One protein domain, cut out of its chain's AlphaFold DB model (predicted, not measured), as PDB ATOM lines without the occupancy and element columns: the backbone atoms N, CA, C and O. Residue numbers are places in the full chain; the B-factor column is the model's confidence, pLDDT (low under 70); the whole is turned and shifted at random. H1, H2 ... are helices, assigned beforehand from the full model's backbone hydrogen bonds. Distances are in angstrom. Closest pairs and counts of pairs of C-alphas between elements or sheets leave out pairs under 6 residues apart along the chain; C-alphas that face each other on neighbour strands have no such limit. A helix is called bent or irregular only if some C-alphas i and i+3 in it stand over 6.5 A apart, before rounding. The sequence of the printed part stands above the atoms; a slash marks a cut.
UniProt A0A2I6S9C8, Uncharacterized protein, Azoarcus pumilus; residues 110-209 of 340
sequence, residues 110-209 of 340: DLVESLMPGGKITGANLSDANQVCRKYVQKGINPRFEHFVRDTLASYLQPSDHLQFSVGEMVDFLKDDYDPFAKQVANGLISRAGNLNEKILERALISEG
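This is residues 110 to 209 of the 340 residues of an uncharacterized protein of Azoarcus pumilus (UniProt A0A2I6S9C8). This is a long helical hairpin: H2 and H3 run side by side in opposite ways and make the length of a rod. The short H1 packs on H2 near the end of the hairpin where H2 begins and H3 ends, and at the other end the long loop of residues 153 to 166 joins the two long helices. The printed part has 100 residues with three named helices, in the order H1, H2, H3, and no named strand; the class is all helix. It is only just extended, close to loose, with a radius of gyration of the C-alphas of 19.3 A, and it spans 60 by 26 by 16 A.

Start at C-alpha 110, at (-43.376, 6.958, 47.135), where H1 begins; it holds residues 110 to 115 and is 9.0 A from first to last C-alpha. Go on to C-alpha 123, at (-35.460, 1.782, 60.534): there H2 begins, residues 123 to 152, and it runs 44.0 A to C-alpha 152. H2 is irregular, with C-alphas 124 and 127 standing 8.0 A apart, and it has a kink of 28 degrees near residue 138. Next find C-alpha 167, where H3 begins; it holds residues 167 to 207, the longest helix with 41 residues, and runs 54.5 A to C-alpha 207 at (-39.555, 9.085, 59.643). H3 has a kink of 35 degrees near residue 180. It is neither bent nor irregular, but only just: C-alphas 176 and 179 are 6.5 A apart.

Look first at H2 and H3, which form a helical hairpin, two helices that follow each other, touch and run opposite ways. They touch with 13 pairs of C-alphas within 8 A, at a shallow tilt of 25 degrees, and their centres are 9.9 A apart. Their closest C-alphas are those of Gly 123 and Ala 204, at 5.7 A. H1 touches H2 too, and H2 touches H1 with residues 129 to 133 alone; the closest C-alphas are those of Val 112 and Ala 129, 6.1 A apart. H1 and H2 run opposite ways at a steep tilt of 68 degrees, only just short of about perpendicular. H1 and H3 are near each other, with 5 pairs of C-alphas within 10 A. Along the backbone, every O i to N i+4 pair of H1 is within hydrogen-bond range, against 22 of 26 in H2 and 34 of 37 in H3.

The two C-alphas farthest apart are those of Ser 166 and Gly 209, at 60.4 A, while the first and last printed C-alphas, of Asp 110 and Gly 209, are 18.0 A apart. The link from H1 to H2 is short, with 7 residues. The link from H2 to H3 is long, with 14 residues, and its C-alphas lie 21 to 29 A from the mean of the C-alphas. The printed part has no cut. Read the B-factor column for the model's confidence: the mean pLDDT of the printed part is 91.4, and no printed residue is under 70.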
ATOM      1  N   ASP A 110     -42.026   6.579  46.730       92.56
ATOM      2  CA  ASP A 110     -43.376   6.958  47.135       92.56
ATOM      3  C   ASP A 110     -44.379   5.796  46.960       92.56
ATOM      4  O   ASP A 110     -45.411   5.737  47.639       92.56
ATOM      5  N   LEU A 111     -44.133   4.887  46.012       90.94
ATOM      6  CA  LEU A 111     -44.891   3.644  45.861       90.94
ATOM      7  C   LEU A 111     -44.534   2.649  46.969       90.94
ATOM      8  O   LEU A 111     -45.433   2.091  47.593       90.94
ATOM      9  N   VAL A 112     -43.246   2.464  47.260       93.88
ATOM     10  CA  VAL A 112     -42.785   1.596  48.349       93.88
ATOM     11  C   VAL A 112     -43.353   2.045  49.688       93.88
ATOM     12  O   VAL A 112     -43.902   1.212  50.398       93.88
ATOM     13  N   GLU A 113     -43.321   3.339  50.006       95.44
ATOM     14  CA  GLU A 113     -43.935   3.891  51.220       95.44
ATOM     15  C   GLU A 113     -45.412   3.513  51.334       95.44
ATOM     16  O   GLU A 113     -45.838   3.065  52.396       95.44
ATOM     17  N   SER A 114     -46.176   3.590  50.238       93.50
ATOM     18  CA  SER A 114     -47.595   3.202  50.236       93.50
ATOM     19  C   SER A 114     -47.841   1.707  50.475       93.50
ATOM     20  O   SER A 114     -48.943   1.327  50.866       93.50
ATOM     21  N   LEU A 115     -46.823   0.869  50.260       93.38
ATOM     22  CA  LEU A 115     -46.856  -0.574  50.505       93.38
ATOM     23  C   LEU A 115     -46.295  -0.951  51.884       93.38
ATOM     24  O   LEU A 115     -46.476  -2.088  52.320       93.38
ATOM     25  N   MET A 116     -45.599  -0.035  52.565       96.44
ATOM     26  CA  MET A 116     -45.044  -0.284  53.892       96.44
ATOM     27  C   MET A 116     -46.110  -0.125  54.988       96.44
ATOM     28  O   MET A 116     -47.000   0.726  54.878       96.44
ATOM     29  N   PRO A 117     -46.012  -0.886  56.096       93.75
ATOM     30  CA  PRO A 117     -46.861  -0.675  57.263       93.75
ATOM     31  C   PRO A 117     -46.792   0.779  57.750       93.75
ATOM     32  O   PRO A 117     -45.711   1.329  57.948       93.75
ATOM     33  N   GLY A 118     -47.954   1.413  57.928       95.00
ATOM     34  CA  GLY A 118     -48.039   2.815  58.352       95.00
ATOM     35  C   GLY A 118     -47.726   3.843  57.259       95.00
ATOM     36  O   GLY A 118     -47.655   5.032  57.567       95.00
ATOM     37  N   GLY A 119     -47.558   3.417  56.001       95.25
ATOM     38  CA  GLY A 119     -47.357   4.321  54.870       95.25
ATOM     39  C   GLY A 119     -45.992   5.013  54.861       95.25
ATOM     40  O   GLY A 119     -45.880   6.111  54.320       95.25
ATOM     41  N   LYS A 120     -44.986   4.444  55.541       96.94
ATOM     42  CA  LYS A 120     -43.672   5.067  55.758       96.94
ATOM     43  C   LYS A 120     -42.547   4.038  55.757       96.94
ATOM     44  O   LYS A 120     -42.698   2.925  56.268       96.94
ATOM     45  N   ILE A 121     -41.387   4.450  55.259       97.81
ATOM     46  CA  ILE A 121     -40.130   3.724  55.463       97.81
ATOM     47  C   ILE A 121     -39.541   4.176  56.806       97.81
ATOM     48  O   ILE A 121     -39.478   5.369  57.082       97.81
ATOM     49  N   THR A 122     -39.136   3.228  57.645       97.62
ATOM     50  CA  THR A 122     -38.588   3.406  59.004       97.62
ATOM     51  C   THR A 122     -37.357   2.522  59.169       97.62
ATOM     52  O   THR A 122     -37.125   1.648  58.332       97.62
ATOM     53  N   GLY A 123     -36.593   2.680  60.257       96.38
ATOM     54  CA  GLY A 123     -35.460   1.782  60.534       96.38
ATOM     55  C   GLY A 123     -35.865   0.302  60.524       96.38
ATOM     56  O   GLY A 123     -35.209  -0.526  59.894       96.38
ATOM     57  N   ALA A 124     -37.014  -0.018  61.124       97.06
ATOM     58  CA  ALA A 124     -37.503  -1.387  61.278       97.06
ATOM     59  C   ALA A 124     -37.867  -2.095  59.958       97.06
ATOM     60  O   ALA A 124     -37.854  -3.322  59.916       97.06
ATOM     61  N   ASN A 125     -38.187  -1.356  58.889       97.38
ATOM     62  CA  ASN A 125     -38.619  -1.927  57.605       97.38
ATOM     63  C   ASN A 125     -37.678  -1.598  56.427       97.38
ATOM     64  O   ASN A 125     -38.026  -1.851  55.273       97.38
ATOM     65  N   LEU A 126     -36.468  -1.087  56.698       96.12
ATOM     66  CA  LEU A 126     -35.470  -0.733  55.677       96.12
ATOM     67  C   LEU A 126     -35.186  -1.877  54.692       96.12
ATOM     68  O   LEU A 126     -35.138  -1.664  53.479       96.12
ATOM     69  N   SER A 127     -34.987  -3.097  55.200       94.75
ATOM     70  CA  SER A 127     -34.700  -4.265  54.359       94.75
ATOM     71  C   SER A 127     -35.882  -4.648  53.468       94.75
ATOM     72  O   SER A 127     -35.676  -4.944  52.292       94.75
ATOM     73  N   ASP A 128     -37.108  -4.581  53.983       95.94
ATOM     74  CA  ASP A 128     -38.315  -4.887  53.209       95.94
ATOM     75  C   ASP A 128     -38.540  -3.841  52.115       95.94
ATOM     76  O   ASP A 128     -38.740  -4.193  50.950       95.94
ATOM     77  N   ALA A 129     -38.406  -2.556  52.453       96.94
ATOM     78  CA  ALA A 129     -38.481  -1.458  51.494       96.94
ATOM     79  C   ALA A 129     -37.472  -1.646  50.347       96.94
ATOM     80  O   ALA A 129     -37.817  -1.523  49.169       96.94
ATOM     81  N   ASN A 130     -36.236  -2.033  50.674       95.69
ATOM     82  CA  ASN A 130     -35.199  -2.328  49.691       95.69
ATOM     83  C   ASN A 130     -35.534  -3.524  48.790       95.69
ATOM     84  O   ASN A 130     -35.333  -3.448  47.574       95.69
ATOM     85  N   GLN A 131     -36.107  -4.596  49.343       93.94
ATOM     86  CA  GLN A 131     -36.572  -5.731  48.545       93.94
ATOM     87  C   GLN A 131     -37.695  -5.336  47.581       93.94
ATOM     88  O   GLN A 131     -37.703  -5.791  46.434       93.94
ATOM     89  N   VAL A 132     -38.629  -4.479  48.002       94.12
ATOM     90  CA  VAL A 132     -39.694  -3.987  47.118       94.12
ATOM     91  C   VAL A 132     -39.110  -3.106  46.008       94.12
ATOM     92  O   VAL A 132     -39.411  -3.345  44.838       94.12
ATOM     93  N   CYS A 133     -38.202  -2.172  46.325       93.38
ATOM     94  CA  CYS A 133     -37.467  -1.397  45.316       93.38
ATOM     95  C   CYS A 133     -36.769  -2.310  44.296       93.38
ATOM     96  O   CYS A 133     -36.891  -2.104  43.089       93.38
ATOM     97  N   ARG A 134     -36.082  -3.359  44.766       91.50
ATOM     98  CA  ARG A 134     -35.410  -4.336  43.898       91.50
ATOM     99  C   ARG A 134     -36.378  -5.016  42.932       91.50
ATOM    100  O   ARG A 134     -36.027  -5.176  41.766       91.50
ATOM    101  N   LYS A 135     -37.581  -5.386  43.383       89.75
ATOM    102  CA  LYS A 135     -38.607  -5.996  42.519       89.75
ATOM    103  C   LYS A 135     -39.022  -5.052  41.390       89.75
ATOM    104  O   LYS A 135     -39.078  -5.488  40.246       89.75
ATOM    105  N   TYR A 136     -39.254  -3.771  41.677       88.19
ATOM    106  CA  TYR A 136     -39.582  -2.782  40.640       88.19
ATOM    107  C   TYR A 136     -38.432  -2.558  39.663       88.19
ATOM    108  O   TYR A 136     -38.646  -2.510  38.455       88.19
ATOM    109  N   VAL A 137     -37.203  -2.496  40.178       88.25
ATOM    110  CA  VAL A 137     -36.002  -2.416  39.346       88.25
ATOM    111  C   VAL A 137     -35.935  -3.614  38.392       88.25
ATOM    112  O   VAL A 137     -35.821  -3.420  37.188       88.25
ATOM    113  N   GLN A 138     -36.114  -4.839  38.892       87.12
ATOM    114  CA  GLN A 138     -36.119  -6.058  38.074       87.12
ATOM    115  C   GLN A 138     -37.250  -6.091  37.035       87.12
ATOM    116  O   GLN A 138     -36.997  -6.491  35.902       87.12
ATOM    117  N   LYS A 139     -38.460  -5.623  37.376       84.69
ATOM    118  CA  LYS A 139     -39.578  -5.497  36.420       84.69
ATOM    119  C   LYS A 139     -39.259  -4.554  35.255       84.69
ATOM    120  O   LYS A 139     -39.691  -4.803  34.136       84.69
ATOM    121  N   GLY A 140     -38.498  -3.489  35.507       82.12
ATOM    122  CA  GLY A 140     -38.038  -2.589  34.451       82.12
ATOM    123  C   GLY A 140     -36.902  -3.179  33.610       82.12
ATOM    124  O   GLY A 140     -36.781  -2.859  32.439       82.12
ATOM    125  N   ILE A 141     -36.061  -4.044  34.183       84.38
ATOM    126  CA  ILE A 141     -34.837  -4.538  33.529       84.38
ATOM    127  C   ILE A 141     -35.050  -5.804  32.723       84.38
ATOM    128  O   ILE A 141     -34.582  -5.881  31.590       84.38
ATOM    129  N   ASN A 142     -35.660  -6.821  33.334       86.94
ATOM    130  CA  ASN A 142     -35.718  -8.156  32.748       86.94
ATOM    131  C   ASN A 142     -36.339  -8.132  31.344       86.94
ATOM    132  O   ASN A 142     -35.725  -8.711  30.451       86.94
ATOM    133  N   PRO A 143     -37.428  -7.377  31.091       85.00
ATOM    134  CA  PRO A 143     -37.984  -7.264  29.745       85.00
ATOM    135  C   PRO A 143     -36.989  -6.686  28.727       85.00
ATOM    136  O   PRO A 143     -36.960  -7.115  27.582       85.00
ATOM    137  N   ARG A 144     -36.102  -5.769  29.142       83.69
ATOM    138  CA  ARG A 144     -35.067  -5.193  28.260       83.69
ATOM    139  C   ARG A 144     -34.010  -6.224  27.879       83.69
ATOM    140  O   ARG A 144     -33.589  -6.271  26.730       83.69
ATOM    141  N   PHE A 145     -33.588  -7.058  28.832       86.31
ATOM    142  CA  PHE A 145     -32.688  -8.180  28.544       86.31
ATOM    143  C   PHE A 145     -33.357  -9.212  27.642       86.31
ATOM    144  O   PHE A 145     -32.748  -9.655  26.676       86.31
ATOM    145  N   GLU A 146     -34.604  -9.578  27.936       87.12
ATOM    146  CA  GLU A 146     -35.368 -10.524  27.121       87.12
ATOM    147  C   GLU A 146     -35.531 -10.022  25.686       87.12
ATOM    148  O   GLU A 146     -35.311 -10.785  24.746       87.12
ATOM    149  N   HIS A 147     -35.850  -8.738  25.509       84.75
ATOM    150  CA  HIS A 147     -35.967  -8.118  24.195       84.75
ATOM    151  C   HIS A 147     -34.631  -8.103  23.452       84.75
ATOM    152  O   HIS A 147     -34.576  -8.566  22.319       84.75
ATOM    153  N   PHE A 148     -33.550  -7.665  24.104       88.69
ATOM    154  CA  PHE A 148     -32.212  -7.689  23.516       88.69
ATOM    155  C   PHE A 148     -31.816  -9.095  23.050       88.69
ATOM    156  O   PHE A 148     -31.398  -9.275  21.913       88.69
ATOM    157  N   VAL A 149     -31.988 -10.109  23.905       89.38
ATOM    158  CA  VAL A 149     -31.654 -11.499  23.559       89.38
ATOM    159  C   VAL A 149     -32.511 -11.982  22.389       89.38
ATOM    160  O   VAL A 149     -31.979 -12.577  21.455       89.38
ATOM    161  N   ARG A 150     -33.825 -11.724  22.413       87.81
ATOM    162  CA  ARG A 150     -34.747 -12.154  21.353       87.81
ATOM    163  C   ARG A 150     -34.424 -11.495  20.013       87.81
ATOM    164  O   ARG A 150     -34.457 -12.181  18.998       87.81
ATOM    165  N   ASP A 151     -34.115 -10.205  20.014       88.19
ATOM    166  CA  ASP A 151     -33.840  -9.436  18.802       88.19
ATOM    167  C   ASP A 151     -32.481  -9.799  18.201       88.19
ATOM    168  O   ASP A 151     -32.396 -10.087  17.008       88.19
ATOM    169  N   THR A 152     -31.432  -9.856  19.025       91.25
ATOM    170  CA  THR A 152     -30.082 -10.217  18.567       91.25
ATOM    171  C   THR A 152     -30.031 -11.657  18.064       91.25
ATOM    172  O   THR A 152     -29.367 -11.946  17.072       91.25
ATOM    173  N   LEU A 153     -30.773 -12.568  18.703       92.38
ATOM    174  CA  LEU A 153     -30.793 -13.980  18.323       92.38
ATOM    175  C   LEU A 153     -31.936 -14.353  17.367       92.38
ATOM    176  O   LEU A 153     -32.153 -15.539  17.110       92.38
ATOM    177  N   ALA A 154     -32.651 -13.374  16.804       92.50
ATOM    178  CA  ALA A 154     -33.837 -13.616  15.982       92.50
ATOM    179  C   ALA A 154     -33.558 -14.503  14.757       92.50
ATOM    180  O   ALA A 154     -34.382 -15.346  14.408       92.50
ATOM    181  N   SER A 155     -32.388 -14.365  14.121       91.81
ATOM    182  CA  SER A 155     -31.989 -15.193  12.971       91.81
ATOM    183  C   SER A 155     -31.714 -16.655  13.327       91.81
ATOM    184  O   SER A 155     -31.724 -17.509  12.445       91.81
ATOM    185  N   TYR A 156     -31.458 -16.941  14.606       91.38
ATOM    186  CA  TYR A 156     -31.191 -18.283  15.122       91.38
ATOM    187  C   TYR A 156     -32.448 -18.949  15.698       91.38
ATOM    188  O   TYR A 156     -32.406 -20.121  16.084       91.38
ATOM    189  N   LEU A 157     -33.564 -18.215  15.770       91.31
ATOM    190  CA  LEU A 157     -34.826 -18.698  16.310       91.31
ATOM    191  C   LEU A 157     -35.516 -19.641  15.318       91.31
ATOM    192  O   LEU A 157     -35.859 -19.269  14.197       91.31
ATOM    193  N   GLN A 158     -35.740 -20.877  15.750       91.56
ATOM    194  CA  GLN A 158     -36.481 -21.881  14.998       91.56
ATOM    195  C   GLN A 158     -37.998 -21.700  15.189       91.56
ATOM    196  O   GLN A 158     -38.429 -21.136  16.199       91.56
ATOM    197  N   PRO A 159     -38.843 -22.246  14.291       87.88
ATOM    198  CA  PRO A 159     -40.305 -22.187  14.427       87.88
ATOM    199  C   PRO A 159     -40.859 -22.756  15.746       87.88
ATOM    200  O   PRO A 159     -41.993 -22.467  16.113       87.88
ATOM    201  N   SER A 160     -40.072 -23.572  16.452       87.44
ATOM    202  CA  SER A 160     -40.392 -24.167  17.754       87.44
ATOM    203  C   SER A 160     -40.047 -23.284  18.965       87.44
ATOM    204  O   SER A 160     -40.117 -23.772  20.087       87.44
ATOM    205  N   ASP A 161     -39.665 -22.016  18.761       84.31
ATOM    206  CA  ASP A 161     -39.174 -21.096  19.811       84.31
ATOM    207  C   ASP A 161     -37.900 -21.617  20.516       84.31
ATOM    208  O   ASP A 161     -37.598 -21.296  21.664       84.31
ATOM    209  N   HIS A 162     -37.123 -22.441  19.805       88.00
ATOM    210  CA  HIS A 162     -35.793 -22.883  20.215       88.00
ATOM    211  C   HIS A 162     -34.720 -22.141  19.424       88.00
ATOM    212  O   HIS A 162     -34.866 -21.909  18.226       88.00
ATOM    213  N   LEU A 163     -33.617 -21.804  20.085       90.19
ATOM    214  CA  LEU A 163     -32.456 -21.207  19.438       90.19
ATOM    215  C   LEU A 163     -31.524 -22.309  18.930       90.19
ATOM    216  O   LEU A 163     -31.186 -23.227  19.679       90.19
ATOM    217  N   GLN A 164     -31.098 -22.211  17.672       93.75
ATOM    218  CA  GLN A 164     -30.113 -23.111  17.084       93.75
ATOM    219  C   GLN A 164     -28.930 -22.311  16.549       93.75
ATOM    220  O   GLN A 164     -29.044 -21.608  15.550       93.75
ATOM    221  N   PHE A 165     -27.788 -22.470  17.205       94.06
ATOM    222  CA  PHE A 165     -26.507 -21.900  16.813       94.06
ATOM    223  C   PHE A 165     -25.383 -22.862  17.217       94.06
ATOM    224  O   PHE A 165     -25.530 -23.696  18.117       94.06
ATOM    225  N   SER A 166     -24.260 -22.778  16.521       96.25
ATOM    226  CA  SER A 166     -23.020 -23.466  16.854       96.25
ATOM    227  C   SER A 166     -22.398 -22.902  18.135       96.25
ATOM    228  O   SER A 166     -22.706 -21.800  18.587       96.25
ATOM    229  N   VAL A 167     -21.463 -23.651  18.724       95.94
ATOM    230  CA  VAL A 167     -20.715 -23.178  19.901       95.94
ATOM    231  C   VAL A 167     -19.943 -21.889  19.593       95.94
ATOM    232  O   VAL A 167     -19.860 -21.028  20.461       95.94
ATOM    233  N   GLY A 168     -19.413 -21.741  18.372       96.75
ATOM    234  CA  GLY A 168     -18.716 -20.522  17.943       96.75
ATOM    235  C   GLY A 168     -19.637 -19.305  17.964       96.75
ATOM    236  O   GLY A 168     -19.349 -18.343  18.660       96.75
ATOM    237  N   GLU A 169     -20.801 -19.411  17.322       95.50
ATOM    238  CA  GLU A 169     -21.809 -18.339  17.290       95.50
ATOM    239  C   GLU A 169     -22.313 -17.966  18.694       95.50
ATOM    240  O   GLU A 169     -22.527 -16.792  18.983       95.50
ATOM    241  N   MET A 170     -22.441 -18.938  19.607       94.88
ATOM    242  CA  MET A 170     -22.768 -18.650  21.010       94.88
ATOM    243  C   MET A 170     -21.667 -17.854  21.708       94.88
ATOM    244  O   MET A 170     -21.949 -16.943  22.482       94.88
ATOM    245  N   VAL A 171     -20.406 -18.231  21.487       96.06
ATOM    246  CA  VAL A 171     -19.260 -17.543  22.091       96.06
ATOM    247  C   VAL A 171     -19.166 -16.113  21.572       96.06
ATOM    248  O   VAL A 171     -18.945 -15.213  22.383       96.06
ATOM    249  N   ASP A 172     -19.369 -15.913  20.272       95.06
ATOM    250  CA  ASP A 172     -19.353 -14.596  19.640       95.06
ATOM    251  C   ASP A 172     -20.496 -13.732  20.191       95.06
ATOM    252  O   ASP A 172     -20.235 -12.659  20.726       95.06
ATOM    253  N   PHE A 173     -21.733 -14.246  20.244       94.25
ATOM    254  CA  PHE A 173     -22.859 -13.539  20.873       94.25
ATOM    255  C   PHE A 173     -22.572 -13.152  22.332       94.25
ATOM    256  O   PHE A 173     -22.822 -12.021  22.750       94.25
ATOM    257  N   LEU A 174     -22.039 -14.079  23.137       94.12
ATOM    258  CA  LEU A 174     -21.771 -13.815  24.553       94.12
ATOM    259  C   LEU A 174     -20.698 -12.735  24.760       94.12
ATOM    260  O   LEU A 174     -20.783 -11.980  25.730       94.12
ATOM    261  N   LYS A 175     -19.691 -12.673  23.884       94.81
ATOM    262  CA  LYS A 175     -18.560 -11.743  23.999       94.81
ATOM    263  C   LYS A 175     -18.810 -10.398  23.335       94.81
ATOM    264  O   LYS A 175     -18.487  -9.374  23.931       94.81
ATOM    265  N   ASP A 176     -19.353 -10.413  22.128       94.44
ATOM    266  CA  ASP A 176     -19.362  -9.248  21.251       94.44
ATOM    267  C   ASP A 176     -20.679  -8.474  21.359       94.44
ATOM    268  O   ASP A 176     -20.668  -7.246  21.277       94.44
ATOM    269  N   ASP A 177     -21.789  -9.162  21.650       92.56
ATOM    270  CA  ASP A 177     -23.104  -8.533  21.800       92.56
ATOM    271  C   ASP A 177     -23.527  -8.437  23.273       92.56
ATOM    272  O   ASP A 177     -23.814  -7.352  23.795       92.56
ATOM    273  N   TYR A 178     -23.570  -9.574  23.974       92.69
ATOM    274  CA  TYR A 178     -24.155  -9.661  25.309       92.69
ATOM    275  C   TYR A 178     -23.311  -8.967  26.376       92.69
ATOM    276  O   TYR A 178     -23.868  -8.222  27.178       92.69
ATOM    277  N   ASP A 179     -21.993  -9.178  26.422       91.88
ATOM    278  CA  ASP A 179     -21.141  -8.567  27.450       91.88
ATOM    279  C   ASP A 179     -21.162  -7.020  27.405       91.88
ATOM    280  O   ASP A 179     -21.392  -6.406  28.456       91.88
ATOM    281  N   PRO A 180     -21.036  -6.348  26.241       91.62
ATOM    282  CA  PRO A 180     -21.194  -4.895  26.151       91.62
ATOM    283  C   PRO A 180     -22.578  -4.408  26.585       91.62
ATOM    284  O   PRO A 180     -22.670  -3.461  27.376       91.62
ATOM    285  N   PHE A 181     -23.648  -5.070  26.132       89.56
ATOM    286  CA  PHE A 181     -25.016  -4.732  26.528       89.56
ATOM    287  C   PHE A 181     -25.218  -4.899  28.038       89.56
ATOM    288  O   PHE A 181     -25.667  -3.975  28.723       89.56
ATOM    289  N   ALA A 182     -24.824  -6.048  28.586       88.00
ATOM    290  CA  ALA A 182     -24.935  -6.355  30.002       88.00
ATOM    291  C   ALA A 182     -24.153  -5.346  30.847       88.00
ATOM    292  O   ALA A 182     -24.677  -4.878  31.855       88.00
ATOM    293  N   LYS A 183     -22.948  -4.940  30.425       87.50
ATOM    294  CA  LYS A 183     -22.164  -3.881  31.083       87.50
ATOM    295  C   LYS A 183     -22.866  -2.527  31.032       87.50
ATOM    296  O   LYS A 183     -22.939  -1.844  32.056       87.50
ATOM    297  N   GLN A 184     -23.395  -2.129  29.875       85.94
ATOM    298  CA  GLN A 184     -24.121  -0.868  29.720       85.94
ATOM    299  C   GLN A 184     -25.345  -0.820  30.642       85.94
ATOM    300  O   GLN A 184     -25.522   0.148  31.390       85.94
ATOM    301  N   VAL A 185     -26.158  -1.878  30.630       82.81
ATOM    302  CA  VAL A 185     -27.333  -1.982  31.494       82.81
ATOM    303  C   VAL A 185     -26.901  -2.025  32.959       82.81
ATOM    304  O   VAL A 185     -27.380  -1.215  33.751       82.81
ATOM    305  N   ALA A 186     -25.936  -2.872  33.329       80.25
ATOM    306  CA  ALA A 186     -25.434  -2.983  34.699       80.25
ATOM    307  C   ALA A 186     -24.944  -1.642  35.259       80.25
ATOM    308  O   ALA A 186     -25.274  -1.312  36.395       80.25
ATOM    309  N   ASN A 187     -24.230  -0.828  34.479       79.31
ATOM    310  CA  ASN A 187     -23.771   0.492  34.925       79.31
ATOM    311  C   ASN A 187     -24.939   1.436  35.247       79.31
ATOM    312  O   ASN A 187     -24.959   2.061  36.313       79.31
ATOM    313  N   GLY A 188     -25.949   1.496  34.371       79.31
ATOM    314  CA  GLY A 188     -27.166   2.273  34.624       79.31
ATOM    315  C   GLY A 188     -27.919   1.786  35.867       79.31
ATOM    316  O   GLY A 188     -28.455   2.585  36.639       79.31
ATOM    317  N   LEU A 189     -27.905   0.476  36.108       80.12
ATOM    318  CA  LEU A 189     -28.559  -0.142  37.256       80.12
ATOM    319  C   LEU A 189     -27.833   0.048  38.566       80.12
ATOM    320  O   LEU A 189     -28.484   0.312  39.571       80.12
ATOM    321  N   ILE A 190     -26.508  -0.049  38.569       78.44
ATOM    322  CA  ILE A 190     -25.698   0.213  39.754       78.44
ATOM    323  C   ILE A 190     -25.951   1.646  40.230       78.44
ATOM    324  O   ILE A 190     -26.187   1.851  41.419       78.44
ATOM    325  N   SER A 191     -25.985   2.613  39.305       81.94
ATOM    326  CA  SER A 191     -26.280   4.013  39.625       81.94
ATOM    327  C   SER A 191     -27.692   4.193  40.200       81.94
ATOM    328  O   SER A 191     -27.854   4.780  41.272       81.94
ATOM    329  N   ARG A 192     -28.723   3.628  39.553       85.00
ATOM    330  CA  ARG A 192     -30.112   3.734  40.036       85.00
ATOM    331  C   ARG A 192     -30.345   3.003  41.357       85.00
ATOM    332  O   ARG A 192     -31.035   3.528  42.224       85.00
ATOM    333  N   ALA A 193     -29.760   1.821  41.538       84.69
ATOM    334  CA  ALA A 193     -29.845   1.063  42.783       84.69
ATOM    335  C   ALA A 193     -29.129   1.779  43.937       84.69
ATOM    336  O   ALA A 193     -29.641   1.776  45.053       84.69
ATOM    337  N   GLY A 194     -27.982   2.419  43.673       87.25
ATOM    338  CA  GLY A 194     -27.306   3.284  44.644       87.25
ATOM    339  C   GLY A 194     -28.211   4.428  45.099       87.25
ATOM    340  O   GLY A 194     -28.527   4.530  46.281       87.25
ATOM    341  N   ASN A 195     -28.753   5.184  44.140       91.00
ATOM    342  CA  ASN A 195     -29.670   6.295  44.408       91.00
ATOM    343  C   ASN A 195     -30.929   5.857  45.185       91.00
ATOM    344  O   ASN A 195     -31.347   6.527  46.127       91.00
ATOM    345  N   LEU A 196     -31.529   4.716  44.827       93.06
ATOM    346  CA  LEU A 196     -32.670   4.163  45.563       93.06
ATOM    347  C   LEU A 196     -32.305   3.828  47.009       93.06
ATOM    348  O   LEU A 196     -33.066   4.154  47.911       93.06
ATOM    349  N   ASN A 197     -31.147   3.213  47.244       93.31
ATOM    350  CA  ASN A 197     -30.696   2.875  48.592       93.31
ATOM    351  C   ASN A 197     -30.475   4.122  49.453       93.31
ATOM    352  O   ASN A 197     -30.912   4.145  50.601       93.31
ATOM    353  N   GLU A 198     -29.861   5.166  48.894       94.38
ATOM    354  CA  GLU A 198     -29.712   6.464  49.561       94.38
ATOM    355  C   GLU A 198     -31.075   7.069  49.919       94.38
ATOM    356  O   GLU A 198     -31.287   7.479  51.060       94.38
ATOM    357  N   LYS A 199     -32.036   7.064  48.986       95.31
ATOM    358  CA  LYS A 199     -33.385   7.593  49.238       95.31
ATOM    359  C   LYS A 199     -34.165   6.778  50.268       95.31
ATOM    360  O   LYS A 199     -34.868   7.368  51.080       95.31
ATOM    361  N   ILE A 200     -34.040   5.447  50.275       96.44
ATOM    362  CA  ILE A 200     -34.650   4.590  51.309       96.44
ATOM    363  C   ILE A 200     -34.135   5.007  52.695       96.44
ATOM    364  O   ILE A 200     -34.928   5.179  53.620       96.44
ATOM    365  N   LEU A 201     -32.819   5.203  52.834       96.50
ATOM    366  CA  LEU A 201     -32.215   5.651  54.091       96.50
ATOM    367  C   LEU A 201     -32.669   7.065  54.463       96.50
ATOM    368  O   LEU A 201     -33.037   7.297  55.612       96.50
ATOM    369  N   GLU A 202     -32.702   7.993  53.502       96.31
ATOM    370  CA  GLU A 202     -33.192   9.361  53.705       96.31
ATOM    371  C   GLU A 202     -34.640   9.369  54.219       96.31
ATOM    372  O   GLU A 202     -34.931  10.028  55.218       96.31
ATOM    373  N   ARG A 203     -35.541   8.583  53.612       96.75
ATOM    374  CA  ARG A 203     -36.931   8.450  54.082       96.75
ATOM    375  C   ARG A 203     -37.018   7.867  55.489       96.75
ATOM    376  O   ARG A 203     -37.776   8.389  56.303       96.75
ATOM    377  N   ALA A 204     -36.223   6.842  55.802       97.50
ATOM    378  CA  ALA A 204     -36.187   6.270  57.146       97.50
ATOM    379  C   ALA A 204     -35.730   7.291  58.195       97.50
ATOM    380  O   ALA A 204     -36.367   7.423  59.236       97.50
ATOM    381  N   LEU A 205     -34.676   8.055  57.906       97.25
ATOM    382  CA  LEU A 205     -34.176   9.105  58.793       97.25
ATOM    383  C   LEU A 205     -35.231  10.193  59.040       97.25
ATOM    384  O   LEU A 205     -35.419  10.614  60.180       97.25
ATOM    385  N   ILE A 206     -35.946  10.620  57.993       96.44
ATOM    386  CA  ILE A 206     -37.059  11.577  58.106       96.44
ATOM    387  C   ILE A 206     -38.171  11.012  58.994       96.44
ATOM    388  O   ILE A 206     -38.668  11.716  59.873       96.44
ATOM    389  N   SER A 207     -38.538   9.741  58.815       96.50
ATOM    390  CA  SER A 207     -39.555   9.085  59.643       96.50
ATOM    391  C   SER A 207     -39.157   8.974  61.117       96.50
ATOM    392  O   SER A 207     -40.031   9.095  61.974       96.50
ATOM    393  N   GLU A 208     -37.866   8.804  61.419       96.25
ATOM    394  CA  GLU A 208     -37.328   8.803  62.792       96.25
ATOM    395  C   GLU A 208     -37.069  10.216  63.356       96.25
ATOM    396  O   GLU A 208     -36.585  10.379  64.480       96.25
ATOM    397  N   GLY A 209     -37.402  11.264  62.597       95.44
ATOM    398  CA  GLY A 209     -37.343  12.646  63.062       95.44
ATOM    399  C   GLY A 209     -35.971  13.306  62.944       95.44
ATOM    400  O   GLY A 209     -35.653  14.180  63.758       95.44
TER     401      GLY A 209